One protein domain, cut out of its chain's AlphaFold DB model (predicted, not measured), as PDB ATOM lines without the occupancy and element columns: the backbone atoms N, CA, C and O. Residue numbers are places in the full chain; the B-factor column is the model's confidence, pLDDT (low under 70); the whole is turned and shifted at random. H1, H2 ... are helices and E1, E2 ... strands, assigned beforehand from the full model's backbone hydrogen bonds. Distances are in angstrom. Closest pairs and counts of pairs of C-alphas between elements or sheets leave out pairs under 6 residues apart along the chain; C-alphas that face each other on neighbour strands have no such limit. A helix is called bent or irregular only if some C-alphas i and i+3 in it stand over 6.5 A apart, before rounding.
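What this domain is: This is residues 4 to 96 of the 317 residues of an uncharacterized protein of Capnocytophaga canimorsus (UniProt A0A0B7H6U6). A two-stranded hairpin, E1 and E2, runs through the middle of the domain, with the irregular helix H2 packed along it, mostly beside E2. The short helices H3, H4 and H5 lie on a winding stretch that leads back into E1, while H1 sits at one end of the long axis and the hairpin's turn, residues 76 to 83, at the other. The printed part has 93 residues with five named helices and then two named strands, in the order H1 H2 H3 H4 H5 E1 E2; the sheet is antiparallel and the class is mixed, helices and strands. The whole is compact, with a radius of gyration of the C-alphas of 14.1 A and spans of 44 by 31 by 22 A.

How they stand to each other: Start at H1, residues 4 to 9, which touches no helix; just after it, residues 10 to 11 pair antiparallel with residues 93 to 94. Go on to H2, residues 22 to 34, and compare it with E2, residues 84 to 89: their closest C-alphas, those of Asn 24 and Val 88, are 5.5 A apart. H3, residues 42 to 48, is close to but not clearly touching H5, residues 64 to 67; the closest C-alphas, Ile 47 and Trp 65, are 7.8 A apart. H4, residues 58 to 62, is also close to but not clearly touching H5, with the C-alphas of Thr 61 and Arg 67 closest at 5.9 A. E1, residues 70 to 75, and E2 form an antiparallel hairpin at 154 degrees; look for N 73 and O 86 at 2.8 A and N 86 and O 73 at 3.0 A, within hydrogen-bond range. H3 and H4 are apart from both strands. O i to N i+4 pairs within range number 6 of 9 in H2, 0 of 2 in H1, 1 of 3 in H3 and 0 of 1 in H4, with O i to N i+3 pairs 1 of 3, 2 of 4 and 1 of 2 in the last three; H5 is too short for an i+4 pair.

Where its parts are: Find C-alpha 4 at (167.322, 115.910, 179.282), where H1 begins; it spans 9.5 A. H2 spans 19.3 A, H3 10.0 A, H4 8.4 A and H5 5.3 A. H2, H3 and H4 are irregular: C-alphas 26 and 29 are 7.3 A apart, 43 and 46 are 7.4 A, and 59 and 62, only just, 6.8 A. E1 starts at C-alpha 70, (144.678, 126.590, 184.473), and runs 16.2 A; E2 runs 17.2 A to C-alpha 89 at (147.611, 123.511, 185.428).

The domain as a whole: The two C-alphas farthest apart, those of Val 5 and Thr 81, are 46.4 A apart. The printed part has no cut, and the link from H1 to H2, 12 residues, is long. The mean pLDDT of the printed part is 77.3; it is under 70 at residues 4 to 9, 20 to 21, 46 to 50 and 64 to 65.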
ATOM      1  N   LEU A   4     166.428 116.188 178.161       37.66
ATOM      2  CA  LEU A   4     167.322 115.910 179.282       37.66
ATOM      3  C   LEU A   4     167.808 117.170 180.007       37.66
ATOM      4  O   LEU A   4     167.921 117.157 181.227       37.66
ATOM      5  N   VAL A   5     167.998 118.271 179.275       43.97
ATOM      6  CA  VAL A   5     168.346 119.579 179.845       43.97
ATOM      7  C   VAL A   5     167.119 120.235 180.499       43.97
ATOM      8  O   VAL A   5     167.212 120.805 181.584       43.97
ATOM      9  N   CYS A   6     165.931 120.045 179.911       50.22
ATOM     10  CA  CYS A   6     164.689 120.606 180.445       50.22
ATOM     11  C   CYS A   6     164.266 120.043 181.813       50.22
ATOM     12  O   CYS A   6     163.511 120.699 182.519       50.22
ATOM     13  N   LEU A   7     164.728 118.855 182.210       48.66
ATOM     14  CA  LEU A   7     164.288 118.208 183.454       48.66
ATOM     15  C   LEU A   7     164.772 118.916 184.729       48.66
ATOM     16  O   LEU A   7     164.074 118.885 185.739       48.66
ATOM     17  N   CYS A   8     165.944 119.553 184.682       55.06
ATOM     18  CA  CYS A   8     166.429 120.383 185.788       55.06
ATOM     19  C   CYS A   8     165.938 121.830 185.672       55.06
ATOM     20  O   CYS A   8     165.806 122.502 186.682       55.06
ATOM     21  N   TRP A   9     165.693 122.325 184.456       64.50
ATOM     22  CA  TRP A   9     165.373 123.740 184.223       64.50
ATOM     23  C   TRP A   9     163.898 124.059 184.272       64.50
ATOM     24  O   TRP A   9     163.542 125.228 184.382       64.50
ATOM     25  N   PHE A  10     163.047 123.049 184.130       71.00
ATOM     26  CA  PHE A  10     161.616 123.232 184.125       71.00
ATOM     27  C   PHE A  10     160.949 122.325 185.136       71.00
ATOM     28  O   PHE A  10     161.168 121.115 185.217       71.00
ATOM     29  N   VAL A  11     160.036 122.944 185.853       70.69
ATOM     30  CA  VAL A  11     159.133 122.317 186.781       70.69
ATOM     31  C   VAL A  11     157.948 121.781 185.990       70.69
ATOM     32  O   VAL A  11     157.239 122.515 185.290       70.69
ATOM     33  N   ARG A  12     157.764 120.465 186.074       72.19
ATOM     34  CA  ARG A  12     156.812 119.729 185.252       72.19
ATOM     35  C   ARG A  12     155.365 120.007 185.670       72.19
ATOM     36  O   ARG A  12     154.993 119.729 186.803       72.19
ATOM     37  N   ASN A  13     154.541 120.454 184.726       73.94
ATOM     38  CA  ASN A  13     153.081 120.511 184.840       73.94
ATOM     39  C   ASN A  13     152.427 119.949 183.569       73.94
ATOM     40  O   ASN A  13     153.110 119.669 182.580       73.94
ATOM     41  N   GLY A  14     151.104 119.794 183.607       76.44
ATOM     42  CA  GLY A  14     150.308 119.256 182.511       76.44
ATOM     43  C   GLY A  14     149.519 118.013 182.904       76.44
ATOM     44  O   GLY A  14     149.155 117.803 184.063       76.44
ATOM     45  N   PHE A  15     149.228 117.208 181.891       76.50
ATOM     46  CA  PHE A  15     148.367 116.038 181.977       76.50
ATOM     47  C   PHE A  15     149.159 114.802 182.465       76.50
ATOM     48  O   PHE A  15     150.325 114.601 182.106       76.50
ATOM     49  N   GLY A  16     148.531 113.947 183.282       77.31
ATOM     50  CA  GLY A  16     149.137 112.726 183.847       77.31
ATOM     51  C   GLY A  16     149.699 112.898 185.267       77.31
ATOM     52  O   GLY A  16     149.396 113.882 185.923       77.31
ATOM     53  N   LYS A  17     150.496 111.931 185.751       77.06
ATOM     54  CA  LYS A  17     151.085 111.895 187.115       77.06
ATOM     55  C   LYS A  17     152.528 112.409 187.165       77.06
ATOM     56  O   LYS A  17     153.214 112.355 186.139       77.06
ATOM     57  N   GLY A  18     153.033 112.799 188.335       72.81
ATOM     58  CA  GLY A  18     154.388 113.315 188.554       72.81
ATOM     59  C   GLY A  18     154.532 114.783 188.149       72.81
ATOM     60  O   GLY A  18     155.552 115.165 187.568       72.81
ATOM     61  N   ASN A  19     153.468 115.565 188.333       74.81
ATOM     62  CA  ASN A  19     153.514 117.019 188.230       74.81
ATOM     63  C   ASN A  19     154.035 117.627 189.530       74.81
ATOM     64  O   ASN A  19     153.945 117.033 190.598       74.81
ATOM     65  N   ASN A  20     154.501 118.865 189.442       68.25
ATOM     66  CA  ASN A  20     154.919 119.640 190.601       68.25
ATOM     67  C   ASN A  20     153.768 119.945 191.567       68.25
ATOM     68  O   ASN A  20     153.958 120.015 192.774       68.25
ATOM     69  N   ASN A  21     152.555 120.121 191.040       69.94
ATOM     70  CA  ASN A  21     151.370 120.322 191.861       69.94
ATOM     71  C   ASN A  21     150.619 119.000 192.076       69.94
ATOM     72  O   ASN A  21     150.049 118.449 191.129       69.94
ATOM     73  N   LYS A  22     150.491 118.580 193.344       73.81
ATOM     74  CA  LYS A  22     149.675 117.422 193.762       73.81
ATOM     75  C   LYS A  22     148.222 117.512 193.277       73.81
ATOM     76  O   LYS A  22     147.574 116.482 193.109       73.81
ATOM     77  N   GLY A  23     147.699 118.721 193.039       77.69
ATOM     78  CA  GLY A  23     146.370 118.933 192.460       77.69
ATOM     79  C   GLY A  23     146.199 118.287 191.081       77.69
ATOM     80  O   GLY A  23     145.240 117.544 190.894       77.69
ATOM     81  N   ASN A  24     147.150 118.486 190.159       81.44
ATOM     82  CA  ASN A  24     147.107 117.862 188.829       81.44
ATOM     83  C   ASN A  24     147.180 116.332 188.924       81.44
ATOM     84  O   ASN A  24     146.478 115.623 188.205       81.44
ATOM     85  N   ASP A  25     148.012 115.815 189.829       81.25
ATOM     86  CA  ASP A  25     148.181 114.375 189.991       81.25
ATOM     87  C   ASP A  25     146.915 113.708 190.529       81.25
ATOM     88  O   ASP A  25     146.560 112.624 190.068       81.25
ATOM     89  N   LYS A  26     146.194 114.348 191.459       84.25
ATOM     90  CA  LYS A  26     144.933 113.819 192.006       84.25
ATOM     91  C   LYS A  26     143.882 113.586 190.921       84.25
ATOM     92  O   LYS A  26     143.240 112.545 190.929       84.25
ATOM     93  N   ILE A  27     143.781 114.501 189.962       84.94
ATOM     94  CA  ILE A  27     142.741 114.478 188.924       84.94
ATOM     95  C   ILE A  27     143.134 113.678 187.676       84.94
ATOM     96  O   ILE A  27     142.329 113.540 186.764       84.94
ATOM     97  N   ALA A  28     144.367 113.167 187.590       84.44
ATOM     98  CA  ALA A  28     144.854 112.495 186.384       84.44
ATOM     99  C   ALA A  28     144.027 111.249 186.008       84.44
ATOM    100  O   ALA A  28     143.813 110.996 184.823       84.44
ATOM    101  N   GLU A  29     143.543 110.497 187.004       86.88
ATOM    102  CA  GLU A  29     142.667 109.339 186.768       86.88
ATOM    103  C   GLU A  29     141.258 109.777 186.355       86.88
ATOM    104  O   GLU A  29     140.711 109.234 185.398       86.88
ATOM    105  N   ASP A  30     140.700 110.804 187.004       87.75
ATOM    106  CA  ASP A  30     139.383 111.352 186.657       87.75
ATOM    107  C   ASP A  30     139.375 111.924 185.238       87.75
ATOM    108  O   ASP A  30     138.480 111.644 184.444       87.75
ATOM    109  N   LEU A  31     140.420 112.655 184.862       86.25
ATOM    110  CA  LEU A  31     140.603 113.171 183.513       86.25
ATOM    111  C   LEU A  31     140.650 112.050 182.471       86.25
ATOM    112  O   LEU A  31     140.005 112.154 181.431       86.25
ATOM    113  N   LYS A  32     141.363 110.957 182.757       86.81
ATOM    114  CA  LYS A  32     141.398 109.786 181.876       86.81
ATOM    115  C   LYS A  32     140.044 109.071 181.817       86.81
ATOM    116  O   LYS A  32     139.671 108.591 180.751       86.81
ATOM    117  N   LYS A  33     139.312 109.009 182.935       89.69
ATOM    118  CA  LYS A  33     137.984 108.386 183.029       89.69
ATOM    119  C   LYS A  33     136.932 109.169 182.242       89.69
ATOM    120  O   LYS A  33     136.217 108.580 181.438       89.69
ATOM    121  N   TYR A  34     136.829 110.475 182.477       89.50
ATOM    122  CA  TYR A  34     135.748 111.310 181.942       89.50
ATOM    123  C   TYR A  34     136.079 111.952 180.589       89.50
ATOM    124  O   TYR A  34     135.168 112.316 179.851       89.50
ATOM    125  N   PHE A  35     137.361 112.050 180.223       86.88
ATOM    126  CA  PHE A  35     137.809 112.594 178.936       86.88
ATOM    127  C   PHE A  35     138.850 111.690 178.260       86.88
ATOM    128  O   PHE A  35     139.937 112.155 177.938       86.88
ATOM    129  N   PRO A  36     138.566 110.404 178.001       86.12
ATOM    130  CA  PRO A  36     139.572 109.441 177.535       86.12
ATOM    131  C   PRO A  36     140.260 109.826 176.213       86.12
ATOM    132  O   PRO A  36     141.374 109.384 175.943       86.12
ATOM    133  N   ASP A  37     139.622 110.668 175.402       84.12
ATOM    134  CA  ASP A  37     140.123 111.143 174.114       84.12
ATOM    135  C   ASP A  37     140.862 112.489 174.191       84.12
ATOM    136  O   ASP A  37     141.275 113.003 173.146       84.12
ATOM    137  N   TYR A  38     141.071 113.058 175.391       79.50
ATOM    138  CA  TYR A  38     141.648 114.397 175.552       79.50
ATOM    139  C   TYR A  38     142.960 114.549 174.772       79.50
ATOM    140  O   TYR A  38     143.117 115.523 174.052       79.50
ATOM    141  N   ALA A  39     143.867 113.570 174.819       73.19
ATOM    142  CA  ALA A  39     145.171 113.654 174.153       73.19
ATOM    143  C   ALA A  39     145.079 113.690 172.614       73.19
ATOM    144  O   ALA A  39     145.974 114.203 171.949       73.19
ATOM    145  N   SER A  40     143.993 113.153 172.049       75.69
ATOM    146  CA  SER A  40     143.752 113.091 170.600       75.69
ATOM    147  C   SER A  40     142.943 114.275 170.068       75.69
ATOM    148  O   SER A  40     142.908 114.519 168.862       75.69
ATOM    149  N   LYS A  41     142.291 115.033 170.956       77.62
ATOM    150  CA  LYS A  41     141.493 116.196 170.574       77.62
ATOM    151  C   LYS A  41     142.425 117.343 170.166       77.62
ATOM    152  O   LYS A  41     143.235 117.766 170.993       77.62
ATOM    153  N   PRO A  42     142.252 117.948 168.973       72.88
ATOM    154  CA  PRO A  42     143.099 119.053 168.504       72.88
ATOM    155  C   PRO A  42     143.207 120.214 169.500       72.88
ATOM    156  O   PRO A  42     144.261 120.825 169.646       72.88
ATOM    157  N   LYS A  43     142.127 120.473 170.253       70.06
ATOM    158  CA  LYS A  43     142.078 121.503 171.302       70.06
ATOM    159  C   LYS A  43     143.105 121.280 172.420       70.06
ATOM    160  O   LYS A  43     143.584 122.246 173.005       70.06
ATOM    161  N   PHE A  44     143.412 120.026 172.742       71.50
ATOM    162  CA  PHE A  44     144.248 119.653 173.884       71.50
ATOM    163  C   PHE A  44     145.600 119.085 173.484       71.50
ATOM    164  O   PHE A  44     146.486 119.028 174.328       71.50
ATOM    165  N   GLN A  45     145.779 118.705 172.219       70.31
ATOM    166  CA  GLN A  45     147.003 118.087 171.723       70.31
ATOM    167  C   GLN A  45     148.253 118.884 172.134       70.31
ATOM    168  O   GLN A  45     149.133 118.324 172.782       70.31
ATOM    169  N   LYS A  46     148.268 120.205 171.902       64.88
ATOM    170  CA  LYS A  46     149.415 121.075 172.234       64.88
ATOM    171  C   LYS A  46     149.708 121.172 173.735       64.88
ATOM    172  O   LYS A  46     150.863 121.192 174.131       64.88
ATOM    173  N   ILE A  47     148.675 121.187 174.581       65.50
ATOM    174  CA  ILE A  47     148.828 121.315 176.044       65.50
ATOM    175  C   ILE A  47     148.938 119.967 176.767       65.50
ATOM    176  O   ILE A  47     149.242 119.924 177.958       65.50
ATOM    177  N   SER A  48     148.662 118.863 176.067       65.94
ATOM    178  CA  SER A  48     148.825 117.498 176.576       65.94
ATOM    179  C   SER A  48     150.292 117.073 176.643       65.94
ATOM    180  O   SER A  48     150.638 116.129 177.358       65.94
ATOM    181  N   GLU A  49     151.157 117.803 175.939       65.56
ATOM    182  CA  GLU A  49     152.597 117.637 175.998       65.56
ATOM    183  C   GLU A  49     153.157 118.107 177.346       65.56
ATOM    184  O   GLU A  49     152.756 119.117 177.925       65.56
ATOM    185  N   ARG A  50     154.128 117.354 177.867       67.06
ATOM    186  CA  ARG A  50     154.869 117.757 179.068       67.06
ATOM    187  C   ARG A  50     155.843 118.875 178.702       67.06
ATOM    188  O   ARG A  50     156.452 118.817 177.639       67.06
ATOM    189  N   TYR A  51     156.070 119.807 179.630       70.25
ATOM    190  CA  TYR A  51     156.966 120.960 179.439       70.25
ATOM    191  C   TYR A  51     156.452 122.012 178.447       70.25
ATOM    192  O   TYR A  51     157.239 122.695 177.800       70.25
ATOM    193  N   PHE A  52     155.129 122.174 178.362       73.75
ATOM    194  CA  PHE A  52     154.502 123.222 177.561       73.75
ATOM    195  C   PHE A  52     154.577 124.593 178.257       73.75
ATOM    196  O   PHE A  52     154.277 124.703 179.447       73.75
ATOM    197  N   GLY A  53     154.989 125.635 177.533       75.12
ATOM    198  CA  GLY A  53     155.045 127.023 178.008       75.12
ATOM    199  C   GLY A  53     153.878 127.868 177.487       75.12
ATOM    200  O   GLY A  53     153.085 127.414 176.673       75.12
ATOM    201  N   MET A  54     153.765 129.116 177.944       76.94
ATOM    202  CA  MET A  54     152.820 130.071 177.346       76.94
ATOM    203  C   MET A  54     153.420 130.663 176.064       76.94
ATOM    204  O   MET A  54     154.629 130.889 176.013       76.94
ATOM    205  N   SER A  55     152.583 130.934 175.058       79.62
ATOM    206  CA  SER A  55     153.034 131.588 173.822       79.62
ATOM    207  C   SER A  55     153.570 132.983 174.085       79.62
ATOM    208  O   SER A  55     153.014 133.734 174.891       79.62
ATOM    209  N   ALA A  56     154.607 133.337 173.334       80.81
ATOM    210  CA  ALA A  56     155.124 134.696 173.277       80.81
ATOM    211  C   ALA A  56     154.445 135.528 172.173       80.81
ATOM    212  O   ALA A  56     154.575 136.752 172.177       80.81
ATOM    213  N   ASN A  57     153.715 134.893 171.246       85.88
ATOM    214  CA  ASN A  57     153.025 135.566 170.151       85.88
ATOM    215  C   ASN A  57     151.827 136.410 170.657       85.88
ATOM    216  O   ASN A  57     150.890 135.857 171.249       85.88
ATOM    217  N   PRO A  58     151.805 137.737 170.405       85.81
ATOM    218  CA  PRO A  58     150.694 138.608 170.784       85.81
ATOM    219  C   PRO A  58     149.336 138.218 170.189       85.81
ATOM    220  O   PRO A  58     148.322 138.372 170.869       85.81
ATOM    221  N   ASP A  59     149.279 137.677 168.973       85.62
ATOM    222  CA  ASP A  59     148.006 137.242 168.374       85.62
ATOM    223  C   ASP A  59     147.396 136.036 169.105       85.62
ATOM    224  O   ASP A  59     146.173 135.883 169.169       85.62
ATOM    225  N   SER A  60     148.232 135.238 169.769       80.94
ATOM    226  CA  SER A  60     147.781 134.124 170.599       80.94
ATOM    227  C   SER A  60     147.174 134.582 171.929       80.94
ATOM    228  O   SER A  60     146.522 133.778 172.588       80.94
ATOM    229  N   THR A  61     147.298 135.853 172.340       74.88
ATOM    230  CA  THR A  61     146.807 136.351 173.650       74.88
ATOM    231  C   THR A  61     145.309 136.151 173.890       74.88
ATOM    232  O   THR A  61     144.875 136.044 175.036       74.88
ATOM    233  N   SER A  62     144.512 136.074 172.823       71.81
ATOM    234  CA  SER A  62     143.065 135.835 172.891       71.81
ATOM    235  C   SER A  62     142.698 134.368 173.148       71.81
ATOM    236  O   SER A  62     141.555 134.062 173.490       71.81
ATOM    237  N   THR A  63     143.659 133.458 173.008       74.81
ATOM    238  CA  THR A  63     143.438 132.026 173.169       74.81
ATOM    239  C   THR A  63     143.389 131.627 174.645       74.81
ATOM    240  O   THR A  63     144.152 132.129 175.475       74.81
ATOM    241  N   ASP A  64     142.524 130.665 174.983       66.00
ATOM    242  CA  ASP A  64     142.403 130.166 176.361       66.00
ATOM    243  C   ASP A  64     143.733 129.642 176.927       66.00
ATOM    244  O   ASP A  64     143.983 129.766 178.126       66.00
ATOM    245  N   TRP A  65     144.604 129.105 176.067       67.50
ATOM    246  CA  TRP A  65     145.894 128.531 176.449       67.50
ATOM    247  C   TRP A  65     146.984 129.583 176.703       67.50
ATOM    248  O   TRP A  65     147.847 129.362 177.548       67.50
ATOM    249  N   SER A  66     146.938 130.740 176.035       70.62
ATOM    250  CA  SER A  66     147.884 131.839 176.288       70.62
ATOM    251  C   SER A  66     147.446 132.758 177.422       70.62
ATOM    252  O   SER A  66     148.277 133.446 178.003       70.62
ATOM    253  N   ARG A  67     146.149 132.798 177.745       71.56
ATOM    254  CA  ARG A  67     145.615 133.682 178.790       71.56
ATOM    255  C   ARG A  67     145.657 133.058 180.182       71.56
ATOM    256  O   ARG A  67     145.904 133.759 181.159       71.56
ATOM    257  N   ASN A  68     145.406 131.753 180.283       75.88
ATOM    258  CA  ASN A  68     145.178 131.087 181.563       75.88
ATOM    259  C   ASN A  68     146.231 130.010 181.830       75.88
ATOM    260  O   ASN A  68     146.520 129.192 180.967       75.88
ATOM    261  N   SER A  69     146.757 129.953 183.056       78.06
ATOM    262  CA  SER A  69     147.635 128.852 183.505       78.06
ATOM    263  C   SER A  69     146.868 127.568 183.851       78.06
ATOM    264  O   SER A  69     147.444 126.482 183.885       78.06
ATOM    265  N   TYR A  70     145.565 127.691 184.110       81.25
ATOM    266  CA  TYR A  70     144.678 126.590 184.473       81.25
ATOM    267  C   TYR A  70     143.618 126.403 183.398       81.25
ATOM    268  O   TYR A  70     143.051 127.376 182.902       81.25
ATOM    269  N   TYR A  71     143.342 125.148 183.075       80.94
ATOM    270  CA  TYR A  71     142.242 124.762 182.210       80.94
ATOM    271  C   TYR A  71     141.217 123.958 183.014       80.94
ATOM    272  O   TYR A  71     141.585 123.002 183.700       80.94
ATOM    273  N   THR A  72     139.945 124.347 182.933       86.25
ATOM    274  CA  THR A  72     138.841 123.716 183.670       86.25
ATOM    275  C   THR A  72     138.115 122.706 182.793       86.25
ATOM    276  O   THR A  72     137.750 123.001 181.655       86.25
ATOM    277  N   PHE A  73     137.882 121.520 183.343       86.12
ATOM    278  CA  PHE A  73     137.060 120.473 182.755       86.12
ATOM    279  C   PHE A  73     135.765 120.343 183.550       86.12
ATOM    280  O   PHE A  73     135.808 120.289 184.778       86.12
ATOM    281  N   GLU A  74     134.638 120.267 182.848       90.88
ATOM    282  CA  GLU A  74     133.313 120.060 183.435       90.88
ATOM    283  C   GLU A  74     132.832 118.645 183.127       90.88
ATOM    284  O   GLU A  74     132.807 118.237 181.967       90.88
ATOM    285  N   TYR A  75     132.449 117.889 184.148       89.94
ATOM    286  CA  TYR A  75     132.014 116.503 183.998       89.94
ATOM    287  C   TYR A  75     130.845 116.198 184.933       89.94
ATOM    288  O   TYR A  75     130.615 116.903 185.912       89.94
ATOM    289  N   ILE A  76     130.098 115.137 184.637       90.50
ATOM    290  CA  ILE A  76     129.050 114.629 185.525       90.50
ATOM    291  C   ILE A  76     129.583 113.335 186.147       90.50
ATOM    292  O   ILE A  76     129.803 112.367 185.410       90.50
ATOM    293  N   PRO A  77     129.840 113.299 187.467       89.38
ATOM    294  CA  PRO A  77     130.306 112.089 188.123       89.38
ATOM    295  C   PRO A  77     129.293 110.957 187.989       89.38
ATOM    296  O   PRO A  77     128.079 111.168 187.988       89.38
ATOM    297  N   GLU A  78     129.798 109.730 187.931       86.75
ATOM    298  CA  GLU A  78     128.959 108.538 187.874       86.75
ATOM    299  C   GLU A  78     127.992 108.482 189.071       86.75
ATOM    300  O   GLU A  78     128.396 108.633 190.224       86.75
ATOM    301  N   GLY A  79     126.698 108.307 188.790       88.31
ATOM    302  CA  GLY A  79     125.650 108.284 189.815       88.31
ATOM    303  C   GLY A  79     125.220 109.659 190.343       88.31
ATOM    304  O   GLY A  79     124.408 109.714 191.265       88.31
ATOM    305  N   LYS A  80     125.717 110.765 189.772       89.75
ATOM    306  CA  LYS A  80     125.264 112.126 190.089       89.75
ATOM    307  C   LYS A  80     124.536 112.767 188.908       89.75
ATOM    308  O   LYS A  80     124.701 112.373 187.760       89.75
ATOM    309  N   THR A  81     123.723 113.775 189.210       87.12
ATOM    310  CA  THR A  81     123.013 114.604 188.219       87.12
ATOM    311  C   THR A  81     123.590 116.014 188.102       87.12
ATOM    312  O   THR A  81     123.308 116.711 187.133       87.12
ATOM    313  N   ALA A  82     124.391 116.440 189.082       92.62
ATOM    314  CA  ALA A  82     125.035 117.744 189.091       92.62
ATOM    315  C   ALA A  82     126.394 117.698 188.379       92.62
ATOM    316  O   ALA A  82     127.155 116.743 188.541       92.62
ATOM    317  N   THR A  83     126.695 118.762 187.637       93.81
ATOM    318  CA  THR A  83     128.010 118.993 187.033       93.81
ATOM    319  C   THR A  83     129.034 119.334 188.112       93.81
ATOM    320  O   THR A  83     128.796 120.186 188.967       93.81
ATOM    321  N   GLU A  84     130.197 118.701 188.034       92.06
ATOM    322  CA  GLU A  84     131.384 119.023 188.816       92.06
ATOM    323  C   GLU A  84     132.518 119.483 187.900       92.06
ATOM    324  O   GLU A  84     132.479 119.305 186.680       92.06
ATOM    325  N   THR A  85     133.548 120.090 188.493       90.75
ATOM    326  CA  THR A  85     134.708 120.570 187.743       90.75
ATOM    327  C   THR A  85     136.017 120.132 188.369       90.75
ATOM    328  O   THR A  85     136.124 119.959 189.583       90.75
ATOM    329  N   PHE A  86     137.038 119.990 187.533       86.94
ATOM    330  CA  PHE A  86     138.422 119.936 187.981       86.94
ATOM    331  C   PHE A  86     139.301 120.808 187.088       86.94
ATOM    332  O   PHE A  86     138.961 121.100 185.942       86.94
ATOM    333  N   THR A  87     140.445 121.241 187.617       85.19
ATOM    334  CA  THR A  87     141.364 122.141 186.914       85.19
ATOM    335  C   THR A  87     142.731 121.500 186.734       85.19
ATOM    336  O   THR A  87     143.304 120.953 187.673       85.19
ATOM    337  N   VAL A  88     143.268 121.581 185.517       80.75
ATOM    338  CA  VAL A  88     144.633 121.163 185.187       80.75
ATOM    339  C   VAL A  88     145.477 122.412 185.001       80.75
ATOM    340  O   VAL A  88     145.185 123.234 184.131       80.75
ATOM    341  N   ARG A  89     146.560 122.548 185.768       81.44
ATOM    342  CA  ARG A  89     147.611 123.511 185.428       81.44
ATOM    343  C   ARG A  89     148.403 122.976 184.243       81.44
ATOM    344  O   ARG A  89     149.062 121.948 184.387       81.44
ATOM    345  N   HIS A  90     148.333 123.621 183.085       76.44
ATOM    346  CA  HIS A  90     148.916 123.058 181.859       76.44
ATOM    347  C   HIS A  90     150.315 123.596 181.544       76.44
ATOM    348  O   HIS A  90     151.143 122.864 181.008       76.44
ATOM    349  N   ASN A  91     150.628 124.823 181.963       77.12
ATOM    350  CA  ASN A  91     151.934 125.423 181.730       77.12
ATOM    351  C   ASN A  91     152.992 124.934 182.733       77.12
ATOM    352  O   ASN A  91     152.864 125.064 183.957       77.12
ATOM    353  N   SER A  92     154.084 124.401 182.200       77.31
ATOM    354  CA  SER A  92     155.311 124.146 182.949       77.31
ATOM    355  C   SER A  92     156.046 125.454 183.210       77.31
ATOM    356  O   SER A  92     155.932 126.420 182.454       77.31
ATOM    357  N   GLN A  93     156.770 125.505 184.321       74.31
ATOM    358  CA  GLN A  93     157.450 126.719 184.757       74.31
ATOM    359  C   GLN A  93     158.946 126.542 184.689       74.31
ATOM    360  O   GLN A  93     159.445 125.434 184.829       74.31
ATOM    361  N   ILE A  94     159.654 127.647 184.522       77.75
ATOM    362  CA  ILE A  94     161.095 127.671 184.716       77.75
ATOM    363  C   ILE A  94     161.407 127.435 186.199       77.75
ATOM    364  O   ILE A  94     160.744 127.995 187.073       77.75
ATOM    365  N   GLU A  95     162.442 126.643 186.457       79.62
ATOM    366  CA  GLU A  95     163.046 126.458 187.765       79.62
ATOM    367  C   GLU A  95     163.634 127.787 188.249       79.62
ATOM    368  O   GLU A  95     164.670 128.277 187.791       79.62
ATOM    369  N   SER A  96     162.905 128.412 189.167       78.12
ATOM    370  CA  SER A  96     163.204 129.749 189.658       78.12
ATOM    371  C   SER A  96     164.489 129.821 190.484       78.12
ATOM    372  O   SER A  96     165.073 130.905 190.559       78.12
TER     373      SER A  96